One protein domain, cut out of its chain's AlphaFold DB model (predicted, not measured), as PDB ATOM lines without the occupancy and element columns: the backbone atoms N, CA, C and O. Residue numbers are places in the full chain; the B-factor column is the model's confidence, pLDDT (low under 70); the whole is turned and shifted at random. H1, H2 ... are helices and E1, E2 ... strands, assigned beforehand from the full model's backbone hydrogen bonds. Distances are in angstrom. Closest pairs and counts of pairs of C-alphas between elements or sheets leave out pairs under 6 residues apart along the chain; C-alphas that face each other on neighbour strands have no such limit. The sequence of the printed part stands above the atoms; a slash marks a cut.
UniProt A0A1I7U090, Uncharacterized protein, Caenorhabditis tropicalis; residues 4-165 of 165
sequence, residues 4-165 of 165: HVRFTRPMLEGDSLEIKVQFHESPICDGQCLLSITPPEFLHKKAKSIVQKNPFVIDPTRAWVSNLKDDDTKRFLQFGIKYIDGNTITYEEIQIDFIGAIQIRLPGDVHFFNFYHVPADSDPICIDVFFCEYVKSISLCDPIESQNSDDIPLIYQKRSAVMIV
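This is residues 4 to 165 of the 165 residues of an uncharacterized protein of Caenorhabditis tropicalis (UniProt A0A1I7U090). Two sheets stand partly face to face as a sandwich, with their strands running nearly along one line: a strongly twisted, curled sheet of five strands, E6 E5 E4 E2 E8, and a smaller, flatter one, E3 E7 E1 E9. H1 covers the smaller sheet on the side away from the larger one, H2 packs on E4 and E3, and the link of residues 86 to 97 reaches far out from the body. The printed part has 162 residues, in the order E1 E2 E3 H1 H2 E4 E5 E6 E7 E8 H3 E9; both sheets are antiparallel, and the class is mixed, with under half of the residues in named elements. It is compact, with a radius of gyration of the C-alphas of 16.2 A and spans of 51 by 41 by 33 A.

Find C-alpha 4 at (170.554, 157.747, 196.216), where E1, residues 4 to 7, begins. Next come E2, residues 16 to 23, 23.1 A long, and E3, residues 33 to 38. H1 is residues 47 to 53 and H2 residues 60 to 68. At C-alpha 76, (170.683, 140.959, 201.311), begins E4, residues 76 to 85, 29.9 A long. E5, residues 98 to 105, runs 21.1 A; then follow E6, 113 to 119, E7, 126 to 131, and E8, 135 to 141. H3 is residues 154 to 157, and E9, residues 162 to 164, ends at (169.190, 160.774, 202.780).

Begin with the meander E4 E5 E6, each strand the antiparallel neighbour of the one before; E4 and E5, and E5 and E6, are hairpins. Look for N 82 and O 103 at 2.9 A, and N 102 and O 116 at 2.8 A. E2 is the antiparallel neighbour of E4, with N 19 and O 79 within hydrogen-bond range at 2.9 A, and edge strand E8 is the antiparallel neighbour of E2, with N 20 and O 139 within range at 2.9 A. In the other sheet find N 36 and O 128 of E3 and E7, 2.8 A, N 5 and O 129 of E1 and E7, 2.9 A, and N 6 and O 163 of E1 and E9, 3.3 A. The facing parts of the two sheets are 9.3 A centre to centre, with strands at 11 degrees. H1 is on the smaller sheet at a height of 9.6 A, across the strands; the C-alphas of Thr 38 and Ile 50, the closest of E3 and H1, are 7.5 A apart. H2 is on the larger sheet, with the C-alphas of Trp 64 and Leu 77, the closest of H2 and E4, 7.0 A apart, and only grazes the smaller one. H3 only grazes the larger sheet, with residues 154 to 155. In H1 and H2 every O i to N i+4 pair is within hydrogen-bond range; H3 is too short for one.

The farthest C-alphas, those of Thr 73 and Glu 93, are 52.3 A apart. The printed part has no cut; the links E4 to E5 and E8 to H3 are long. Mean pLDDT of the printed part is 77.2, and 48 residues are under 70, among them residues 86 to 98 and 145 to 165.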
ATOM      1  N   HIS A   4     169.184 157.416 195.838       84.00
ATOM      2  CA  HIS A   4     170.554 157.747 196.216       84.00
ATOM      3  C   HIS A   4     170.625 158.018 197.720       84.00
ATOM      4  O   HIS A   4     169.895 158.845 198.244       84.00
ATOM      5  N   VAL A   5     171.508 157.319 198.430       82.56
ATOM      6  CA  VAL A   5     171.873 157.658 199.813       82.56
ATOM      7  C   VAL A   5     173.328 158.100 199.836       82.56
ATOM      8  O   VAL A   5     174.178 157.441 199.232       82.56
ATOM      9  N   ARG A   6     173.610 159.198 200.544       83.69
ATOM     10  CA  ARG A   6     174.962 159.729 200.706       83.69
ATOM     11  C   ARG A   6     175.402 159.708 202.162       83.69
ATOM     12  O   ARG A   6     174.780 160.311 203.036       83.69
ATOM     13  N   PHE A   7     176.564 159.121 202.392       75.75
ATOM     14  CA  PHE A   7     177.288 159.228 203.649       75.75
ATOM     15  C   PHE A   7     178.386 160.287 203.487       75.75
ATOM     16  O   PHE A   7     179.281 160.130 202.660       75.75
ATOM     17  N   THR A   8     178.287 161.390 204.235       69.69
ATOM     18  CA  THR A   8     179.160 162.577 204.089       69.69
ATOM     19  C   THR A   8     180.220 162.707 205.180       69.69
ATOM     20  O   THR A   8     180.875 163.744 205.279       69.69
ATOM     21  N   ARG A   9     180.355 161.721 206.070       68.81
ATOM     22  CA  ARG A   9     181.332 161.801 207.157       68.81
ATOM     23  C   ARG A   9     182.737 161.485 206.615       68.81
ATOM     24  O   ARG A   9     182.878 160.464 205.945       68.81
ATOM     25  N   PRO A  10     183.770 162.264 206.983       65.81
ATOM     26  CA  PRO A  10     185.158 161.861 206.788       65.81
ATOM     27  C   PRO A  10     185.431 160.512 207.466       65.81
ATOM     28  O   PRO A  10     185.191 160.364 208.673       65.81
ATOM     29  N   MET A  11     185.924 159.541 206.693       71.38
ATOM     30  CA  MET A  11     186.494 158.325 207.265       71.38
ATOM     31  C   MET A  11     187.866 158.638 207.869       71.38
ATOM     32  O   MET A  11     188.599 159.476 207.349       71.38
ATOM     33  N   LEU A  12     188.191 157.990 208.980       70.25
ATOM     34  CA  LEU A  12     189.440 158.137 209.722       70.25
ATOM     35  C   LEU A  12     190.172 156.800 209.801       70.25
ATOM     36  O   LEU A  12     189.575 155.744 209.588       70.25
ATOM     37  N   GLU A  13     191.450 156.839 210.173       72.88
ATOM     38  CA  GLU A  13     192.219 155.631 210.464       72.88
ATOM     39  C   GLU A  13     191.463 154.704 211.427       72.88
ATOM     40  O   GLU A  13     190.961 155.128 212.472       72.88
ATOM     41  N   GLY A  14     191.356 153.431 211.038       69.69
ATOM     42  CA  GLY A  14     190.652 152.409 211.807       69.69
ATOM     43  C   GLY A  14     189.139 152.373 211.588       69.69
ATOM     44  O   GLY A  14     188.497 151.442 212.076       69.69
ATOM     45  N   ASP A  15     188.552 153.311 210.831       77.69
ATOM     46  CA  ASP A  15     187.156 153.178 210.423       77.69
ATOM     47  C   ASP A  15     186.991 151.944 209.540       77.69
ATOM     48  O   ASP A  15     187.611 151.795 208.483       77.69
ATOM     49  N   SER A  16     186.080 151.085 209.968       82.88
ATOM     50  CA  SER A  16     185.621 149.927 209.230       82.88
ATOM     51  C   SER A  16     184.117 149.826 209.433       82.88
ATOM     52  O   SER A  16     183.612 150.028 210.542       82.88
ATOM     53  N   LEU A  17     183.392 149.594 208.349       83.44
ATOM     54  CA  LEU A  17     181.943 149.489 208.354       83.44
ATOM     55  C   LEU A  17     181.486 148.509 207.287       83.44
ATOM     56  O   LEU A  17     182.164 148.272 206.287       83.44
ATOM     57  N   GLU A  18     180.292 147.978 207.481       86.69
ATOM     58  CA  GLU A  18     179.612 147.153 206.496       86.69
ATOM     59  C   GLU A  18     178.371 147.890 206.015       86.69
ATOM     60  O   GLU A  18     177.586 148.407 206.812       86.69
ATOM     61  N   ILE A  19     178.176 147.936 204.701       88.12
ATOM     62  CA  ILE A  19     176.924 148.405 204.121       88.12
ATOM     63  C   ILE A  19     176.108 147.178 203.753       88.12
ATOM     64  O   ILE A  19     176.509 146.355 202.927       88.12
ATOM     65  N   LYS A  20     174.933 147.076 204.368       89.19
ATOM     66  CA  LYS A  20     173.954 146.038 204.076       89.19
ATOM     67  C   LYS A  20     172.794 146.635 203.297       89.19
ATOM     68  O   LYS A  20     172.095 147.521 203.787       89.19
ATOM     69  N   VAL A  21     172.561 146.106 202.104       89.94
ATOM     70  CA  VAL A  21     171.430 146.463 201.247       89.94
ATOM     71  C   VAL A  21     170.459 145.292 201.239       89.94
ATOM     72  O   VAL A  21     170.790 144.199 200.782       89.94
ATOM     73  N   GLN A  22     169.259 145.504 201.771       89.25
ATOM     74  CA  GLN A  22     168.180 144.524 201.733       89.25
ATOM     75  C   GLN A  22     167.267 144.824 200.552       89.25
ATOM     76  O   GLN A  22     166.780 145.944 200.408       89.25
ATOM     77  N   PHE A  23     166.975 143.806 199.756       88.19
ATOM     78  CA  PHE A  23     166.059 143.893 198.630       88.19
ATOM     79  C   PHE A  23     164.694 143.290 198.987       88.19
ATOM     80  O   PHE A  23     164.576 142.446 199.885       88.19
ATOM     81  N   HIS A  24     163.644 143.733 198.296       86.38
ATOM     82  CA  HIS A  24     162.322 143.106 198.360       86.38
ATOM     83  C   HIS A  24     162.377 141.660 197.839       86.38
ATOM     84  O   HIS A  24     161.849 140.741 198.479       86.38
ATOM     85  N   GLU A  25     163.097 141.474 196.733       83.81
ATOM     86  CA  GLU A  25     163.350 140.212 196.037       83.81
ATOM     87  C   GLU A  25     164.852 140.066 195.777       83.81
ATOM     88  O   GLU A  25     165.566 141.065 195.733       83.81
ATOM     89  N   SER A  26     165.355 138.840 195.631       83.19
ATOM     90  CA  SER A  26     166.768 138.625 195.297       83.19
ATOM     91  C   SER A  26     167.097 139.309 193.963       83.19
ATOM     92  O   SER A  26     166.316 139.169 193.018       83.19
ATOM     93  N   PRO A  27     168.206 140.058 193.847       80.00
ATOM     94  CA  PRO A  27     168.554 140.680 192.585       80.00
ATOM     95  C   PRO A  27     168.928 139.616 191.563       80.00
ATOM     96  O   PRO A  27     169.557 138.605 191.873       80.00
ATOM     97  N   ILE A  28     168.556 139.888 190.322       78.38
ATOM     98  CA  ILE A  28     168.735 138.970 189.193       78.38
ATOM     99  C   ILE A  28     169.560 139.584 188.061       78.38
ATOM    100  O   ILE A  28     169.823 138.920 187.062       78.38
ATOM    101  N   CYS A  29     169.948 140.855 188.187       84.06
ATOM    102  CA  CYS A  29     170.739 141.554 187.187       84.06
ATOM    103  C   CYS A  29     171.762 142.503 187.813       84.06
ATOM    104  O   CYS A  29     171.546 143.054 188.895       84.06
ATOM    105  N   ASP A  30     172.852 142.701 187.074       87.00
ATOM    106  CA  ASP A  30     173.877 143.703 187.345       87.00
ATOM    107  C   ASP A  30     173.274 145.122 187.288       87.00
ATOM    108  O   ASP A  30     172.318 145.401 186.553       87.00
ATOM    109  N   GLY A  31     173.848 146.044 188.054       86.62
ATOM    110  CA  GLY A  31     173.506 147.464 188.070       86.62
ATOM    111  C   GLY A  31     172.322 147.836 188.961       86.62
ATOM    112  O   GLY A  31     171.895 148.992 188.940       86.62
ATOM    113  N   GLN A  32     171.781 146.906 189.757       88.25
ATOM    114  CA  GLN A  32     170.680 147.206 190.686       88.25
ATOM    115  C   GLN A  32     171.114 148.037 191.901       88.25
ATOM    116  O   GLN A  32     170.305 148.781 192.463       88.25
ATOM    117  N   CYS A  33     172.384 147.932 192.290       90.69
ATOM    118  CA  CYS A  33     173.014 148.740 193.323       90.69
ATOM    119  C   CYS A  33     174.418 149.119 192.851       90.69
ATOM    120  O   CYS A  33     175.177 148.250 192.439       90.69
ATOM    121  N   LEU A  34     174.767 150.397 192.937       92.44
ATOM    122  CA  LEU A  34     176.096 150.917 192.647       92.44
ATOM    123  C   LEU A  34     176.638 151.594 193.898       92.44
ATOM    124  O   LEU A  34     175.922 152.332 194.576       92.44
ATOM    125  N   LEU A  35     177.910 151.363 194.176       91.62
ATOM    126  CA  LEU A  35     178.657 152.038 195.221       91.62
ATOM    127  C   LEU A  35     179.618 153.020 194.566       91.62
ATOM    128  O   LEU A  35     180.258 152.691 193.568       91.62
ATOM    129  N   SER A  36     179.749 154.210 195.129       91.31
ATOM    130  CA  SER A  36     180.709 155.191 194.659       91.31
ATOM    131  C   SER A  36     181.448 155.845 195.808       91.31
ATOM    132  O   SER A  36     180.849 156.223 196.813       91.31
ATOM    133  N   ILE A  37     182.754 155.995 195.627       89.00
ATOM    134  CA  ILE A  37     183.563 156.921 196.408       89.00
ATOM    135  C   ILE A  37     183.583 158.214 195.612       89.00
ATOM    136  O   ILE A  37     184.097 158.227 194.500       89.00
ATOM    137  N   THR A  38     182.965 159.270 196.127       87.25
ATOM    138  CA  THR A  38     182.748 160.536 195.421       87.25
ATOM    139  C   THR A  38     183.754 161.579 195.901       87.25
ATOM    140  O   THR A  38     183.611 162.083 197.021       87.25
ATOM    141  N   PRO A  39     184.751 161.924 195.062       80.12
ATOM    142  CA  PRO A  39     185.670 163.025 195.318       80.12
ATOM    143  C   PRO A  39     184.972 164.391 195.459       80.12
ATOM    144  O   PRO A  39     183.858 164.572 194.940       80.12
ATOM    145  N   PRO A  40     185.634 165.383 196.085       80.81
ATOM    146  CA  PRO A  40     185.079 166.723 196.300       80.81
ATOM    147  C   PRO A  40     184.539 167.405 195.029       80.81
ATOM    148  O   PRO A  40     183.478 168.033 195.061       80.81
ATOM    149  N   GLU A  41     185.184 167.232 193.872       83.38
ATOM    150  CA  GLU A  41     184.772 167.845 192.600       83.38
ATOM    151  C   GLU A  41     183.419 167.333 192.065       83.38
ATOM    152  O   GLU A  41     182.752 167.997 191.256       83.38
ATOM    153  N   PHE A  42     182.977 166.163 192.535       85.56
ATOM    154  CA  PHE A  42     181.696 165.561 192.178       85.56
ATOM    155  C   PHE A  42     180.627 165.729 193.264       85.56
ATOM    156  O   PHE A  42     179.460 165.413 193.012       85.56
ATOM    157  N   LEU A  43     180.977 166.290 194.427       81.75
ATOM    158  CA  LEU A  43     180.100 166.403 195.594       81.75
ATOM    159  C   LEU A  43     178.754 167.062 195.261       81.75
ATOM    160  O   LEU A  43     177.700 166.567 195.645       81.75
ATOM    161  N   HIS A  44     178.749 168.141 194.483       84.06
ATOM    162  CA  HIS A  44     177.518 168.876 194.152       84.06
ATOM    163  C   HIS A  44     176.839 168.413 192.854       84.06
ATOM    164  O   HIS A  44     175.907 169.058 192.363       84.06
ATOM    165  N   LYS A  45     177.305 167.319 192.244       86.19
ATOM    166  CA  LYS A  45     176.702 166.778 191.021       86.19
ATOM    167  C   LYS A  45     175.460 165.950 191.354       86.19
ATOM    168  O   LYS A  45     175.353 165.333 192.405       86.19
ATOM    169  N   LYS A  46     174.517 165.902 190.409       87.56
ATOM    170  CA  LYS A  46     173.350 165.010 190.492       87.56
ATOM    171  C   LYS A  46     173.794 163.548 190.389       87.56
ATOM    172  O   LYS A  46     174.717 163.264 189.626       87.56
ATOM    173  N   ALA A  47     173.063 162.630 191.026       85.88
ATOM    174  CA  ALA A  47     173.334 161.186 191.019       85.88
ATOM    175  C   ALA A  47     173.695 160.628 189.628       85.88
ATOM    176  O   ALA A  47     174.750 160.030 189.447       85.88
ATOM    177  N   LYS A  48     172.886 160.931 188.600       87.94
ATOM    178  CA  LYS A  48     173.157 160.511 187.210       87.94
ATOM    179  C   LYS A  48     174.533 160.962 186.703       87.94
ATOM    180  O   LYS A  48     175.188 160.225 185.980       87.94
ATOM    181  N   SER A  49     174.959 162.177 187.044       89.69
ATOM    182  CA  SER A  49     176.263 162.701 186.634       89.69
ATOM    183  C   SER A  49     177.415 162.070 187.404       89.69
ATOM    184  O   SER A  49     178.468 161.894 186.807       89.69
ATOM    185  N   ILE A  50     177.219 161.723 188.679       88.44
ATOM    186  CA  ILE A  50     178.221 160.997 189.472       88.44
ATOM    187  C   ILE A  50     178.435 159.619 188.853       88.44
ATOM    188  O   ILE A  50     179.541 159.324 188.423       88.44
ATOM    189  N   VAL A  51     177.361 158.847 188.661       89.00
ATOM    190  CA  VAL A  51     177.420 157.505 188.053       89.00
ATOM    191  C   VAL A  51     178.095 157.512 186.675       89.00
ATOM    192  O   VAL A  51     178.792 156.571 186.325       89.00
ATOM    193  N   GLN A  52     177.902 158.566 185.876       89.12
ATOM    194  CA  GLN A  52     178.452 158.638 184.517       89.12
ATOM    195  C   GLN A  52     179.892 159.152 184.429       89.12
ATOM    196  O   GLN A  52     180.552 158.893 183.425       89.12
ATOM    197  N   LYS A  53     180.344 159.965 185.390       89.19
ATOM    198  CA  LYS A  53     181.606 160.718 185.276       89.19
ATOM    199  C   LYS A  53     182.627 160.375 186.349       89.19
ATOM    200  O   LYS A  53     183.795 160.694 186.160       89.19
ATOM    201  N   ASN A  54     182.195 159.783 187.457       90.00
ATOM    202  CA  ASN A  54     183.089 159.372 188.519       90.00
ATOM    203  C   ASN A  54     183.702 158.003 188.165       90.00
ATOM    204  O   ASN A  54     182.949 157.038 188.026       90.00
ATOM    205  N   PRO A  55     185.034 157.890 188.013       88.94
ATOM    206  CA  PRO A  55     185.679 156.604 187.744       88.94
ATOM    207  C   PRO A  55     185.643 155.656 188.952       88.94
ATOM    208  O   PRO A  55     185.827 154.453 188.790       88.94
ATOM    209  N   PHE A  56     185.369 156.168 190.153       91.06
ATOM    210  CA  PHE A  56     185.309 155.394 191.392       91.06
ATOM    211  C   PHE A  56     183.871 154.956 191.689       91.06
ATOM    212  O   PHE A  56     183.301 155.257 192.742       91.06
ATOM    213  N   VAL A  57     183.264 154.270 190.718       91.81
ATOM    214  CA  VAL A  57     181.941 153.641 190.825       91.81
ATOM    215  C   VAL A  57     182.104 152.146 190.579       91.81
ATOM    216  O   VAL A  57     182.711 151.740 189.589       91.81
ATOM    217  N   ILE A  58     181.548 151.327 191.464       92.31
ATOM    218  CA  ILE A  58     181.561 149.870 191.357       92.31
ATOM    219  C   ILE A  58     180.153 149.302 191.491       92.31
ATOM    220  O   ILE A  58     179.294 149.856 192.177       92.31
ATOM    221  N   ASP A  59     179.927 148.175 190.827       91.81
ATOM    222  CA  ASP A  59     178.695 147.407 190.906       91.81
ATOM    223  C   ASP A  59     178.900 146.144 191.765       91.81
ATOM    224  O   ASP A  59     179.348 145.113 191.251       91.81
ATOM    225  N   PRO A  60     178.581 146.190 193.071       89.25
ATOM    226  CA  PRO A  60     178.672 145.017 193.934       89.25
ATOM    227  C   PRO A  60     177.646 143.928 193.584       89.25
ATOM    228  O   PRO A  60     177.825 142.780 193.998       89.25
ATOM    229  N   THR A  61     176.583 144.243 192.831       88.88
ATOM    230  CA  THR A  61     175.560 143.246 192.476       88.88
ATOM    231  C   THR A  61     176.097 142.199 191.518       88.88
ATOM    232  O   THR A  61     175.746 141.033 191.666       88.88
ATOM    233  N   ARG A  62     177.046 142.561 190.651       88.56
ATOM    234  CA  ARG A  62     177.709 141.613 189.753       88.56
ATOM    235  C   ARG A  62     178.419 140.484 190.501       88.56
ATOM    236  O   ARG A  62     178.191 139.313 190.206       88.56
ATOM    237  N   ALA A  63     179.248 140.832 191.489       84.94
ATOM    238  CA  ALA A  63     179.951 139.852 192.325       84.94
ATOM    239  C   ALA A  63     178.970 139.002 193.148       84.94
ATOM    240  O   ALA A  63     179.150 137.796 193.326       84.94
ATOM    241  N   TRP A  64     177.882 139.612 193.614       86.12
ATOM    242  CA  TRP A  64     176.877 138.887 194.373       86.12
ATOM    243  C   TRP A  64     176.081 137.895 193.526       86.12
ATOM    244  O   TRP A  64     175.967 136.739 193.916       86.12
ATOM    245  N   VAL A  65     175.584 138.308 192.357       84.06
ATOM    246  CA  VAL A  65     174.830 137.447 191.433       84.06
ATOM    247  C   VAL A  65     175.684 136.266 190.964       84.06
ATOM    248  O   VAL A  65     175.161 135.159 190.833       84.06
ATOM    249  N   SER A  66     176.998 136.446 190.771       82.12
ATOM    250  CA  SER A  66     177.888 135.310 190.494       82.12
ATOM    251  C   SER A  66     177.961 134.307 191.646       82.12
ATOM    252  O   SER A  66     177.994 133.111 191.377       82.12
ATOM    253  N   ASN A  67     177.925 134.782 192.895       75.94
ATOM    254  CA  ASN A  67     178.000 133.947 194.097       75.94
ATOM    255  C   ASN A  67     176.645 133.327 194.495       75.94
ATOM    256  O   ASN A  67     176.611 132.272 195.118       75.94
ATOM    257  N   LEU A  68     175.518 133.950 194.128       72.31
ATOM    258  CA  LEU A  68     174.169 133.436 194.405       72.31
ATOM    259  C   LEU A  68     173.823 132.165 193.623       72.31
ATOM    260  O   LEU A  68     172.907 131.455 194.020       72.31
ATOM    261  N   LYS A  69     174.553 131.840 192.549       62.75
ATOM    262  CA  LYS A  69     174.368 130.567 191.827       62.75
ATOM    263  C   LYS A  69     174.546 129.335 192.724       62.75
ATOM    264  O   LYS A  69     174.046 128.274 192.367       62.75
ATOM    265  N   ASP A  70     175.211 129.499 193.867       56.94
ATOM    266  CA  ASP A  70     175.466 128.446 194.847       56.94
ATOM    267  C   ASP A  70     174.572 128.550 196.111       56.94
ATOM    268  O   ASP A  70     174.673 127.699 196.996       56.94
ATOM    269  N   ASP A  71     173.696 129.564 196.235       56.69
ATOM    270  CA  ASP A  71     172.854 129.805 197.426       56.69
ATOM    271  C   ASP A  71     171.572 130.608 197.093       56.69
ATOM    272  O   ASP A  71     171.585 131.837 197.004       56.69
ATOM    273  N   ASP A  72     170.435 129.914 196.976       55.84
ATOM    274  CA  ASP A  72     169.135 130.476 196.561       55.84
ATOM    275  C   ASP A  72     168.435 131.360 197.623       55.84
ATOM    276  O   ASP A  72     167.321 131.849 197.406       55.84
ATOM    277  N   THR A  73     169.025 131.569 198.806       59.12
ATOM    278  CA  THR A  73     168.252 132.029 199.980       59.12
ATOM    279  C   THR A  73     168.444 133.491 200.392       59.12
ATOM    280  O   THR A  73     167.742 133.974 201.290       59.12
ATOM    281  N   LYS A  74     169.347 134.251 199.760       70.06
ATOM    282  CA  LYS A  74     169.748 135.569 200.287       70.06
ATOM    283  C   LYS A  74     169.088 136.743 199.561       70.06
ATOM    284  O   LYS A  74     169.258 136.943 198.368       70.06
ATOM    285  N   ARG A  75     168.395 137.587 200.336       83.00
ATOM    286  CA  ARG A  75     167.807 138.877 199.901       83.00
ATOM    287  C   ARG A  75     168.611 140.097 200.350       83.00
ATOM    288  O   ARG A  75     168.104 141.217 200.338       83.00
ATOM    289  N   PHE A  76     169.826 139.884 200.840       86.88
ATOM    290  CA  PHE A  76     170.683 140.959 201.311       86.88
ATOM    291  C   PHE A  76     172.066 140.859 200.676       86.88
ATOM    292  O   PHE A  76     172.697 139.805 200.694       86.88
ATOM    293  N   LEU A  77     172.509 141.991 200.151       89.06
ATOM    294  CA  LEU A  77     173.859 142.253 199.684       89.06
ATOM    295  C   LEU A  77     174.621 142.893 200.841       89.06
ATOM    296  O   LEU A  77     174.098 143.801 201.492       89.06
ATOM    297  N   GLN A  78     175.846 142.449 201.082       88.69
ATOM    298  CA  GLN A  78     176.700 143.036 202.103       88.69
ATOM    299  C   GLN A  78     178.114 143.221 201.557       88.69
ATOM    300  O   GLN A  78     178.668 142.299 200.961       88.69
ATOM    301  N   PHE A  79     178.662 144.419 201.740       89.44
ATOM    302  CA  PHE A  79     180.020 144.768 201.341       89.44
ATOM    303  C   PHE A  79     180.671 145.664 202.397       89.44
ATOM    304  O   PHE A  79     180.014 146.503 203.020       89.44
ATOM    305  N   GLY A  80     181.973 145.469 202.582       90.25
ATOM    306  CA  GLY A  80     182.768 146.172 203.583       90.25
ATOM    307  C   GLY A  80     183.445 147.404 203.003       90.25
ATOM    308  O   GLY A  80     183.868 147.397 201.845       90.25
ATOM    309  N   ILE A  81     183.589 148.442 203.825       89.12
ATOM    310  CA  ILE A  81     184.377 149.638 203.523       89.12
ATOM    311  C   ILE A  81     185.297 149.915 204.706       89.12
ATOM    312  O   ILE A  81     184.853 149.940 205.854       89.12
ATOM    313  N   LYS A  82     186.576 150.141 204.419       87.75
ATOM    314  CA  LYS A  82     187.600 150.419 205.424       87.75
ATOM    315  C   LYS A  82     188.476 151.578 204.980       87.75
ATOM    316  O   LYS A  82     188.816 151.669 203.803       87.75
ATOM    317  N   TYR A  83     188.858 152.435 205.915       85.38
ATOM    318  CA  TYR A  83     189.890 153.438 205.685       85.38
ATOM    319  C   TYR A  83     191.210 152.965 206.292       85.38
ATOM    320  O   TYR A  83     191.262 152.530 207.447       85.38
ATOM    321  N   ILE A  84     192.274 153.050 205.500       83.75
ATOM    322  CA  ILE A  84     193.646 152.803 205.942       83.75
ATOM    323  C   ILE A  84     194.454 154.089 205.806       83.75
ATOM    324  O   ILE A  84     194.328 154.794 204.802       83.75
ATOM    325  N   ASP A  85     195.259 154.397 206.820       77.31
ATOM    326  CA  ASP A  85     196.157 155.546 206.768       77.31
ATOM    327  C   ASP A  85     197.264 155.320 205.730       77.31
ATOM    328  O   ASP A  85     197.674 154.187 205.437       77.31
ATOM    329  N   GLY A  86     197.693 156.409 205.107       65.50
ATOM    330  CA  GLY A  86     198.663 156.384 204.031       65.50
ATOM    331  C   GLY A  86     200.064 156.405 204.613       65.50
ATOM    332  O   GLY A  86     200.528 157.444 205.061       65.50
ATOM    333  N   ASN A  87     200.802 155.299 204.512       56.53
ATOM    334  CA  ASN A  87     202.256 155.429 204.486       56.53
ATOM    335  C   ASN A  87     202.605 156.157 203.183       56.53
ATOM    336  O   ASN A  87     202.235 155.676 202.114       56.53
ATOM    337  N   THR A  88     203.279 157.306 203.256       51.56
ATOM    338  CA  THR A  88     203.744 158.064 202.085       51.56
ATOM    339  C   THR A  88     204.438 157.126 201.094       51.56
ATOM    340  O   THR A  88     205.503 156.584 201.395       51.56
ATOM    341  N   ILE A  89     203.837 156.896 199.922       48.12
ATOM    342  CA  ILE A  89     204.454 156.073 198.878       48.12
ATOM    343  C   ILE A  89     205.118 157.008 197.873       48.12
ATOM    344  O   ILE A  89     204.458 157.607 197.029       48.12
ATOM    345  N   THR A  90     206.438 157.132 197.972       42.22
ATOM    346  CA  THR A  90     207.247 157.866 196.993       42.22
ATOM    347  C   THR A  90     207.438 156.980 195.763       42.22
ATOM    348  O   THR A  90     208.138 155.971 195.841       42.22
ATOM    349  N   TYR A  91     206.829 157.337 194.633       43.97
ATOM    350  CA  TYR A  91     207.165 156.759 193.330       43.97
ATOM    351  C   TYR A  91     207.998 157.769 192.534       43.97
ATOM    352  O   TYR A  91     207.698 158.959 192.541       43.97
ATOM    353  N   GLU A  92     209.069 157.270 191.912       47.91
ATOM    354  CA  GLU A  92     210.004 157.936 190.991       47.91
ATOM    355  C   GLU A  92     209.582 159.352 190.534       47.91
ATOM    356  O   GLU A  92     208.688 159.514 189.710       47.91
ATOM    357  N   GLU A  93     210.242 160.371 191.103       53.22
ATOM    358  CA  GLU A  93     210.213 161.804 190.735       53.22
ATOM    359  C   GLU A  93     208.846 162.523 190.668       53.22
ATOM    360  O   GLU A  93     208.807 163.732 190.425       53.22
ATOM    361  N   ILE A  94     207.734 161.850 190.976       57.22
ATOM    362  CA  ILE A  94     206.409 162.461 191.134       57.22
ATOM    363  C   ILE A  94     205.922 162.172 192.553       57.22
ATOM    364  O   ILE A  94     205.367 161.117 192.856       57.22
ATOM    365  N   GLN A  95     206.130 163.142 193.441       54.59
ATOM    366  CA  GLN A  95     205.578 163.099 194.787       54.59
ATOM    367  C   GLN A  95     204.072 163.381 194.710       54.59
ATOM    368  O   GLN A  95     203.657 164.513 194.465       54.59
ATOM    369  N   ILE A  96     203.254 162.340 194.878       59.19
ATOM    370  CA  ILE A  96     201.818 162.492 195.115       59.19
ATOM    371  C   ILE A  96     201.584 162.217 196.596       59.19
ATOM    372  O   ILE A  96     201.678 161.075 197.047       59.19
ATOM    373  N   ASP A  97     201.312 163.275 197.354       62.47
ATOM    374  CA  ASP A  97     201.039 163.170 198.782       62.47
ATOM    375  C   ASP A  97     199.615 162.625 198.992       62.47
ATOM    376  O   ASP A  97     198.607 163.298 198.747       62.47
ATOM    377  N   PHE A  98     199.530 161.372 199.437       69.81
ATOM    378  CA  PHE A  98     198.288 160.739 199.875       69.81
ATOM    379  C   PHE A  98     198.291 160.599 201.395       69.81
ATOM    380  O   PHE A  98     199.311 160.240 201.981       69.81
ATOM    381  N   ILE A  99     197.133 160.821 202.014       76.31
ATOM    382  CA  ILE A  99     196.922 160.642 203.461       76.31
ATOM    383  C   ILE A  99     196.250 159.308 203.790       76.31
ATOM    384  O   ILE A  99     196.010 159.012 204.948       76.31
ATOM    385  N   GLY A 100     195.892 158.500 202.793       82.75
ATOM    386  CA  GLY A 100     195.206 157.237 203.044       82.75
ATOM    387  C   GLY A 100     194.661 156.559 201.809       82.75
ATOM    388  O   GLY A 100     194.864 156.998 200.673       82.75
ATOM    389  N   ALA A 101     193.943 155.469 202.040       86.00
ATOM    390  CA  ALA A 101     193.172 154.789 201.018       86.00
ATOM    391  C   ALA A 101     191.852 154.257 201.580       86.00
ATOM    392  O   ALA A 101     191.763 153.810 202.724       86.00
ATOM    393  N   ILE A 102     190.828 154.266 200.730       87.31
ATOM    394  CA  ILE A 102     189.568 153.571 200.970       87.31
ATOM    395  C   ILE A 102     189.672 152.195 200.322       87.31
ATOM    396  O   ILE A 102     189.887 152.063 199.111       87.31
ATOM    397  N   GLN A 103     189.504 151.172 201.149       90.06
ATOM    398  CA  GLN A 103     189.441 149.784 200.739       90.06
ATOM    399  C   GLN A 103     188.002 149.280 200.737       90.06
ATOM    400  O   GLN A 103     187.189 149.673 201.577       90.06
ATOM    401  N   ILE A 104     187.703 148.372 199.811       91.81
ATOM    402  CA  ILE A 104     186.385 147.751 199.661       91.81
ATOM    403  C   ILE A 104     186.536 146.232 199.693       91.81
ATOM    404  O   ILE A 104     187.524 145.688 199.200       91.81
ATOM    405  N   ARG A 105     185.541 145.551 200.258       91.88
ATOM    406  CA  ARG A 105     185.367 144.096 200.179       91.88
ATOM    407  C   ARG A 105     184.007 143.795 199.568       91.88
ATOM    408  O   ARG A 105     182.988 144.183 200.141       91.88
ATOM    409  N   LEU A 106     183.979 143.138 198.411       90.75
ATOM    410  CA  LEU A 106     182.728 142.827 197.721       90.75
ATOM    411  C   LEU A 106     182.013 141.625 198.358       90.75
ATOM    412  O   LEU A 106     182.609 140.873 199.135       90.75
ATOM    413  N   PRO A 107     180.722 141.421 198.045       86.69
ATOM    414  CA  PRO A 107     179.983 140.272 198.544       86.69
ATOM    415  C   PRO A 107     180.642 138.957 198.117       86.69
ATOM    416  O   PRO A 107     180.767 138.680 196.927       86.69
ATOM    417  N   GLY A 108     181.003 138.131 199.099       80.50
ATOM    418  CA  GLY A 108     181.674 136.841 198.898       80.50
ATOM    419  C   GLY A 108     183.202 136.902 198.932       80.50
ATOM    420  O   GLY A 108     183.831 135.854 199.049       80.50
ATOM    421  N   ASP A 109     183.797 138.097 198.934       86.06
ATOM    422  CA  ASP A 109     185.239 138.242 199.100       86.06
ATOM    423  C   ASP A 109     185.651 138.099 200.572       86.06
ATOM    424  O   ASP A 109     184.977 138.562 201.505       86.06
ATOM    425  N   VAL A 110     186.818 137.483 200.771       84.31
ATOM    426  CA  VAL A 110     187.465 137.351 202.086       84.31
ATOM    427  C   VAL A 110     188.357 138.556 202.390       84.31
ATOM    428  O   VAL A 110     188.531 138.917 203.550       84.31
ATOM    429  N   HIS A 111     188.910 139.202 201.361       87.31
ATOM    430  CA  HIS A 111     189.918 140.248 201.511       87.31
ATOM    431  C   HIS A 111     189.439 141.597 200.974       87.31
ATOM    432  O   HIS A 111     188.700 141.671 199.996       87.31
ATOM    433  N   PHE A 112     189.904 142.662 201.621       90.44
ATOM    434  CA  PHE A 112     189.757 144.033 201.148       90.44
ATOM    435  C   PHE A 112     190.783 144.340 200.048       90.44
ATOM    436  O   PHE A 112     191.918 143.862 200.105       90.44
ATOM    437  N   PHE A 113     190.413 145.184 199.087       89.50
ATOM    438  CA  PHE A 113     191.331 145.740 198.090       89.50
ATOM    439  C   PHE A 113     191.257 147.269 198.055       89.50
ATOM    440  O   PHE A 113     190.221 147.860 198.361       89.50
ATOM    441  N   ASN A 114     192.361 147.915 197.669       89.69
ATOM    442  CA  ASN A 114     192.430 149.371 197.525       89.69
ATOM    443  C   ASN A 114     191.560 149.823 196.349       89.69
ATOM    444  O   ASN A 114     191.814 149.432 195.210       89.69
ATOM    445  N   PHE A 115     190.560 150.662 196.621       90.00
ATOM    446  CA  PHE A 115     189.667 151.188 195.590       90.00
ATOM    447  C   PHE A 115     189.941 152.657 195.260       90.00
ATOM    448  O   PHE A 115     189.825 153.061 194.105       90.00
ATOM    449  N   TYR A 116     190.317 153.458 196.260       87.44
ATOM    450  CA  TYR A 116     190.571 154.885 196.083       87.44
ATOM    451  C   TYR A 116     191.703 155.361 196.994       87.44
ATOM    452  O   TYR A 116     191.687 155.073 198.188       87.44
ATOM    453  N   HIS A 117     192.661 156.105 196.441       85.50
ATOM    454  CA  HIS A 117     193.697 156.789 197.214       85.50
ATOM    455  C   HIS A 117     193.220 158.192 197.582       85.50
ATOM    456  O   HIS A 117     192.793 158.941 196.708       85.50
ATOM    457  N   VAL A 118     193.297 158.527 198.868       80.44
ATOM    458  CA  VAL A 118     192.811 159.777 199.459       80.44
ATOM    459  C   VAL A 118     193.905 160.845 199.346       80.44
ATOM    460  O   VAL A 118     194.946 160.704 199.994       80.44
ATOM    461  N   PRO A 119     193.712 161.902 198.534       77.81
ATOM    462  CA  PRO A 119     194.672 163.003 198.435       77.81
ATOM    463  C   PRO A 119     194.793 163.767 199.757       77.81
ATOM    464  O   PRO A 119     193.797 163.910 200.472       77.81
ATOM    465  N   ALA A 120     195.981 164.303 200.052       71.69
ATOM    466  CA  ALA A 120     196.253 165.020 201.301       71.69
ATOM    467  C   ALA A 120     195.331 166.220 201.573       71.69
ATOM    468  O   ALA A 120     194.977 166.470 202.722       71.69
ATOM    469  N   ASP A 121     194.873 166.894 200.518       68.88
ATOM    470  CA  ASP A 121     193.998 168.070 200.607       68.88
ATOM    471  C   ASP A 121     192.504 167.735 200.423       68.88
ATOM    472  O   ASP A 121     191.691 168.611 200.117       68.88
ATOM    473  N   SER A 122     192.118 166.457 200.522       64.62
ATOM    474  CA  SER A 122     190.734 166.050 200.264       64.62
ATOM    475  C   SER A 122     189.832 166.223 201.489       64.62
ATOM    476  O   SER A 122     190.079 165.660 202.551       64.62
ATOM    477  N   ASP A 123     188.748 166.983 201.319       63.22
ATOM    478  CA  ASP A 123     187.757 167.246 202.365       63.22
ATOM    479  C   ASP A 123     186.353 167.410 201.735       63.22
ATOM    480  O   ASP A 123     186.208 168.167 200.768       63.22
ATOM    481  N   PRO A 124     185.282 166.777 202.253       66.06
ATOM    482  CA  PRO A 124     185.168 165.393 202.713       66.06
ATOM    483  C   PRO A 124     184.845 164.424 201.552       66.06
ATOM    484  O   PRO A 124     183.999 164.700 200.694       66.06
ATOM    485  N   ILE A 125     185.458 163.237 201.562       68.50
ATOM    486  CA  ILE A 125     185.088 162.145 200.647       68.50
ATOM    487  C   ILE A 125     183.718 161.599 201.034       68.50
ATOM    488  O   ILE A 125     183.468 161.268 202.193       68.50
ATOM    489  N   CYS A 126     182.834 161.479 200.047       79.69
ATOM    490  CA  CYS A 126     181.506 160.915 200.251       79.69
ATOM    491  C   CYS A 126     181.436 159.473 199.762       79.69
ATOM    492  O   CYS A 126     182.015 159.127 198.735       79.69
ATOM    493  N   ILE A 127     180.661 158.656 200.467       84.50
ATOM    494  CA  ILE A 127     180.277 157.325 200.001       84.50
ATOM    495  C   ILE A 127     178.832 157.418 199.535       84.50
ATOM    496  O   ILE A 127     177.932 157.721 200.320       84.50
ATOM    497  N   ASP A 128     178.615 157.168 198.253       87.81
ATOM    498  CA  ASP A 128     177.303 157.191 197.630       87.81
ATOM    499  C   ASP A 128     176.845 155.769 197.309       87.81
ATOM    500  O   ASP A 128     177.572 154.989 196.692       87.81
ATOM    501  N   VAL A 129     175.616 155.444 197.698       89.12
ATOM    502  CA  VAL A 129     174.943 154.205 197.303       89.12
ATOM    503  C   VAL A 129     173.770 154.574 196.404       89.12
ATOM    504  O   VAL A 129     172.828 155.241 196.836       89.12
ATOM    505  N   PHE A 130     173.833 154.146 195.147       90.69
ATOM    506  CA  PHE A 130     172.774 154.323 194.157       90.69
ATOM    507  C   PHE A 130     172.036 153.010 193.962       90.69
ATOM    508  O   PHE A 130     172.667 151.964 193.847       90.69
ATOM    509  N   PHE A 131     170.712 153.042 193.887       88.69
ATOM    510  CA  PHE A 131     169.928 151.813 193.810       88.69
ATOM    511  C   PHE A 131     168.611 151.980 193.064       88.69
ATOM    512  O   PHE A 131     168.061 153.077 192.968       88.69
ATOM    513  N   CYS A 132     168.111 150.882 192.507       83.19
ATOM    514  CA  CYS A 132     166.791 150.822 191.884       83.19
ATOM    515  C   CYS A 132     165.670 150.565 192.913       83.19
ATOM    516  O   CYS A 132     165.931 150.275 194.079       83.19
ATOM    517  N   GLU A 133     164.416 150.625 192.464       73.69
ATOM    518  CA  GLU A 133     163.202 150.569 193.301       73.69
ATOM    519  C   GLU A 133     163.059 149.306 194.171       73.69
ATOM    520  O   GLU A 133     162.307 149.307 195.139       73.69
ATOM    521  N   TYR A 134     163.796 148.235 193.874       82.56
ATOM    522  CA  TYR A 134     163.688 146.964 194.591       82.56
ATOM    523  C   TYR A 134     164.465 146.906 195.913       82.56
ATOM    524  O   TYR A 134     164.390 145.894 196.616       82.56
ATOM    525  N   VAL A 135     165.189 147.965 196.288       85.31
ATOM    526  CA  VAL A 135     165.831 148.054 197.607       85.31
ATOM    527  C   VAL A 135     164.800 148.421 198.669       85.31
ATOM    528  O   VAL A 135     164.177 149.476 198.625       85.31
ATOM    529  N   LYS A 136     164.675 147.545 199.665       86.38
ATOM    530  CA  LYS A 136     163.813 147.715 200.834       86.38
ATOM    531  C   LYS A 136     164.456 148.609 201.892       86.38
ATOM    532  O   LYS A 136     163.773 149.429 202.499       86.38
ATOM    533  N   SER A 137     165.747 148.418 202.164       86.69
ATOM    534  CA  SER A 137     166.469 149.206 203.165       86.69
ATOM    535  C   SER A 137     167.979 149.155 202.966       86.69
ATOM    536  O   SER A 137     168.520 148.166 202.472       86.69
ATOM    537  N   ILE A 138     168.655 150.207 203.424       85.56
ATOM    538  CA  ILE A 138     170.115 150.295 203.499       85.56
ATOM    539  C   ILE A 138     170.484 150.544 204.957       85.56
ATOM    540  O   ILE A 138     169.893 151.402 205.615       85.56
ATOM    541  N   SER A 139     171.445 149.784 205.463       83.62
ATOM    542  CA  SER A 139     171.909 149.873 206.844       83.62
ATOM    543  C   SER A 139     173.427 149.931 206.887       83.62
ATOM    544  O   SER A 139     174.100 149.220 206.141       83.62
ATOM    545  N   LEU A 140     173.946 150.765 207.787       81.31
ATOM    546  CA  LEU A 140     175.318 150.647 208.263       81.31
ATOM    547  C   LEU A 140     175.334 149.568 209.343       81.31
ATOM    548  O   LEU A 140     174.446 149.526 210.199       81.31
ATOM    549  N   CYS A 141     176.297 148.669 209.260       78.88
ATOM    550  CA  CYS A 141     176.479 147.565 210.180       78.88
ATOM    551  C   CYS A 141     177.914 147.558 210.691       78.88
ATOM    552  O   CYS A 141     178.839 148.020 210.015       78.88
ATOM    553  N   ASP A 142     178.079 146.982 211.874       74.25
ATOM    554  CA  ASP A 142     179.394 146.748 212.448       74.25
ATOM    555  C   ASP A 142     180.174 145.787 211.547       74.25
ATOM    556  O   ASP A 142     179.587 144.838 210.999       74.25
ATOM    557  N   PRO A 143     181.481 146.019 211.362       74.88
ATOM    558  CA  PRO A 143     182.290 145.147 210.541       74.88
ATOM    559  C   PRO A 143     182.334 143.730 211.101       74.88
ATOM    560  O   PRO A 143     182.358 143.506 212.308       74.88
ATOM    561  N   ILE A 144     182.370 142.744 210.201       70.38
ATOM    562  CA  ILE A 144     182.427 141.325 210.588       70.38
ATOM    563  C   ILE A 144     183.658 141.064 211.474       70.38
ATOM    564  O   ILE A 144     183.593 140.284 212.420       70.38
ATOM    565  N   GLU A 145     184.755 141.775 211.210       67.88
ATOM    566  CA  GLU A 145     186.008 141.699 211.966       67.88
ATOM    567  C   GLU A 145     185.893 142.237 213.406       67.88
ATOM    568  O   GLU A 145     186.638 141.785 214.272       67.88
ATOM    569  N   SER A 146     184.962 143.160 213.694       60.91
ATOM    570  CA  SER A 146     184.795 143.750 215.035       60.91
ATOM    571  C   SER A 146     183.798 143.010 215.921       60.91
ATOM    572  O   SER A 146     183.623 143.387 217.073       60.91
ATOM    573  N   GLN A 147     183.146 141.946 215.437       58.62
ATOM    574  CA  GLN A 147     182.148 141.205 216.227       58.62
ATOM    575  C   GLN A 147     182.730 140.511 217.476       58.62
ATOM    576  O   GLN A 147     181.971 140.015 218.301       58.62
ATOM    577  N   ASN A 148     184.061 140.503 217.629       54.66
ATOM    578  CA  ASN A 148     184.774 139.937 218.776       54.66
ATOM    579  C   ASN A 148     185.391 140.990 219.720       54.66
ATOM    580  O   ASN A 148     186.085 140.602 220.659       54.66
ATOM    581  N   SER A 149     185.198 142.293 219.481       61.31
ATOM    582  CA  SER A 149     185.677 143.349 220.384       61.31
ATOM    583  C   SER A 149     184.517 143.953 221.170       61.31
ATOM    584  O   SER A 149     183.545 144.396 220.566       61.31
ATOM    585  N   ASP A 150     184.654 144.050 222.494       61.91
ATOM    586  CA  ASP A 150     183.705 144.775 223.360       61.91
ATOM    587  C   ASP A 150     183.756 146.308 223.156       61.91
ATOM    588  O   ASP A 150     182.960 147.054 223.732       61.91
ATOM    589  N   ASP A 151     184.686 146.795 222.330       63.81
ATOM    590  CA  ASP A 151     184.845 148.210 222.018       63.81
ATOM    591  C   ASP A 151     183.772 148.701 221.035       63.81
ATOM    592  O   ASP A 151     183.524 148.106 219.985       63.81
ATOM    593  N   ILE A 152     183.167 149.851 221.348       63.88
ATOM    594  CA  ILE A 152     182.226 150.535 220.453       63.88
ATOM    595  C   ILE A 152     182.965 150.903 219.155       63.88
ATOM    596  O   ILE A 152     183.968 151.620 219.240       63.88
ATOM    597  N   PRO A 153     182.465 150.525 217.961       64.88
ATOM    598  CA  PRO A 153     183.109 150.885 216.702       64.88
ATOM    599  C   PRO A 153     183.362 152.394 216.578       64.88
ATOM    600  O   PRO A 153     182.487 153.215 216.875       64.88
ATOM    601  N   LEU A 154     184.559 152.761 216.101       66.69
ATOM    602  CA  LEU A 154     185.027 154.151 215.945       66.69
ATOM    603  C   LEU A 154     184.010 155.049 215.219       66.69
ATOM    604  O   LEU A 154     183.852 156.224 215.562       66.69
ATOM    605  N   ILE A 155     183.253 154.469 214.285       62.66
ATOM    606  CA  ILE A 155     182.216 155.156 213.517       62.66
ATOM    607  C   ILE A 155     181.071 155.737 214.356       62.66
ATOM    608  O   ILE A 155     180.479 156.747 213.963       62.66
ATOM    609  N   TYR A 156     180.780 155.156 215.520       61.94
ATOM    610  CA  TYR A 156     179.731 155.645 216.419       61.94
ATOM    611  C   TYR A 156     180.254 156.588 217.500       61.94
ATOM    612  O   TYR A 156     179.473 157.319 218.106       61.94
ATOM    613  N   GLN A 157     181.566 156.605 217.739       62.44
ATOM    614  CA  GLN A 157     182.176 157.472 218.747       62.44
ATOM    615  C   GLN A 157     182.237 158.938 218.289       62.44
ATOM    616  O   GLN A 157     182.195 159.857 219.108       62.44
ATOM    617  N   LYS A 158     182.314 159.179 216.974       56.91
ATOM    618  CA  LYS A 158     182.355 160.523 216.380       56.91
ATOM    619  C   LYS A 158     181.058 160.786 215.615       56.91
ATOM    620  O   LYS A 158     180.576 159.920 214.896       56.91
ATOM    621  N   ARG A 159     180.470 161.979 215.800       48.75
ATOM    622  CA  ARG A 159     179.148 162.373 215.266       48.75
ATOM    623  C   ARG A 159     179.080 162.200 213.741       48.75
ATOM    624  O   ARG A 159     179.430 163.106 212.991       48.75
ATOM    625  N   SER A 160     178.614 161.039 213.298       49.59
ATOM    626  CA  SER A 160     178.325 160.748 211.898       49.59
ATOM    627  C   SER A 160     177.035 161.460 211.488       49.59
ATOM    628  O   SER A 160     176.003 161.294 212.135       49.59
ATOM    629  N   ALA A 161     177.080 162.249 210.414       51.72
ATOM    630  CA  ALA A 161     175.882 162.773 209.765       51.72
ATOM    631  C   ALA A 161     175.530 161.862 208.581       51.72
ATOM    632  O   ALA A 161     176.332 161.700 207.660       51.72
ATOM    633  N   VAL A 162     174.345 161.250 208.616       50.88
ATOM    634  CA  VAL A 162     173.777 160.514 207.478       50.88
ATOM    635  C   VAL A 162     172.762 161.427 206.806       50.88
ATOM    636  O   VAL A 162     171.836 161.897 207.466       50.88
ATOM    637  N   MET A 163     172.929 161.687 205.509       47.78
ATOM    638  CA  MET A 163     171.995 162.498 204.731       47.78
ATOM    639  C   MET A 163     171.324 161.614 203.675       47.78
ATOM    640  O   MET A 163     171.972 161.087 202.773       47.78
ATOM    641  N   ILE A 164     170.010 161.438 203.799       50.22
ATOM    642  CA  ILE A 164     169.190 160.774 202.780       50.22
ATOM    643  C   ILE A 164     168.758 161.868 201.796       50.22
ATOM    644  O   ILE A 164     168.165 162.855 202.236       50.22
ATOM    645  N   VAL A 165     169.112 161.732 200.513       47.97
ATOM    646  CA  VAL A 165     168.887 162.750 199.464       47.97
ATOM    647  C   VAL A 165     167.879 162.259 198.436       47.97
ATOM    648  O   VAL A 165     168.002 161.099 197.992       47.97
TER     649      VAL A 165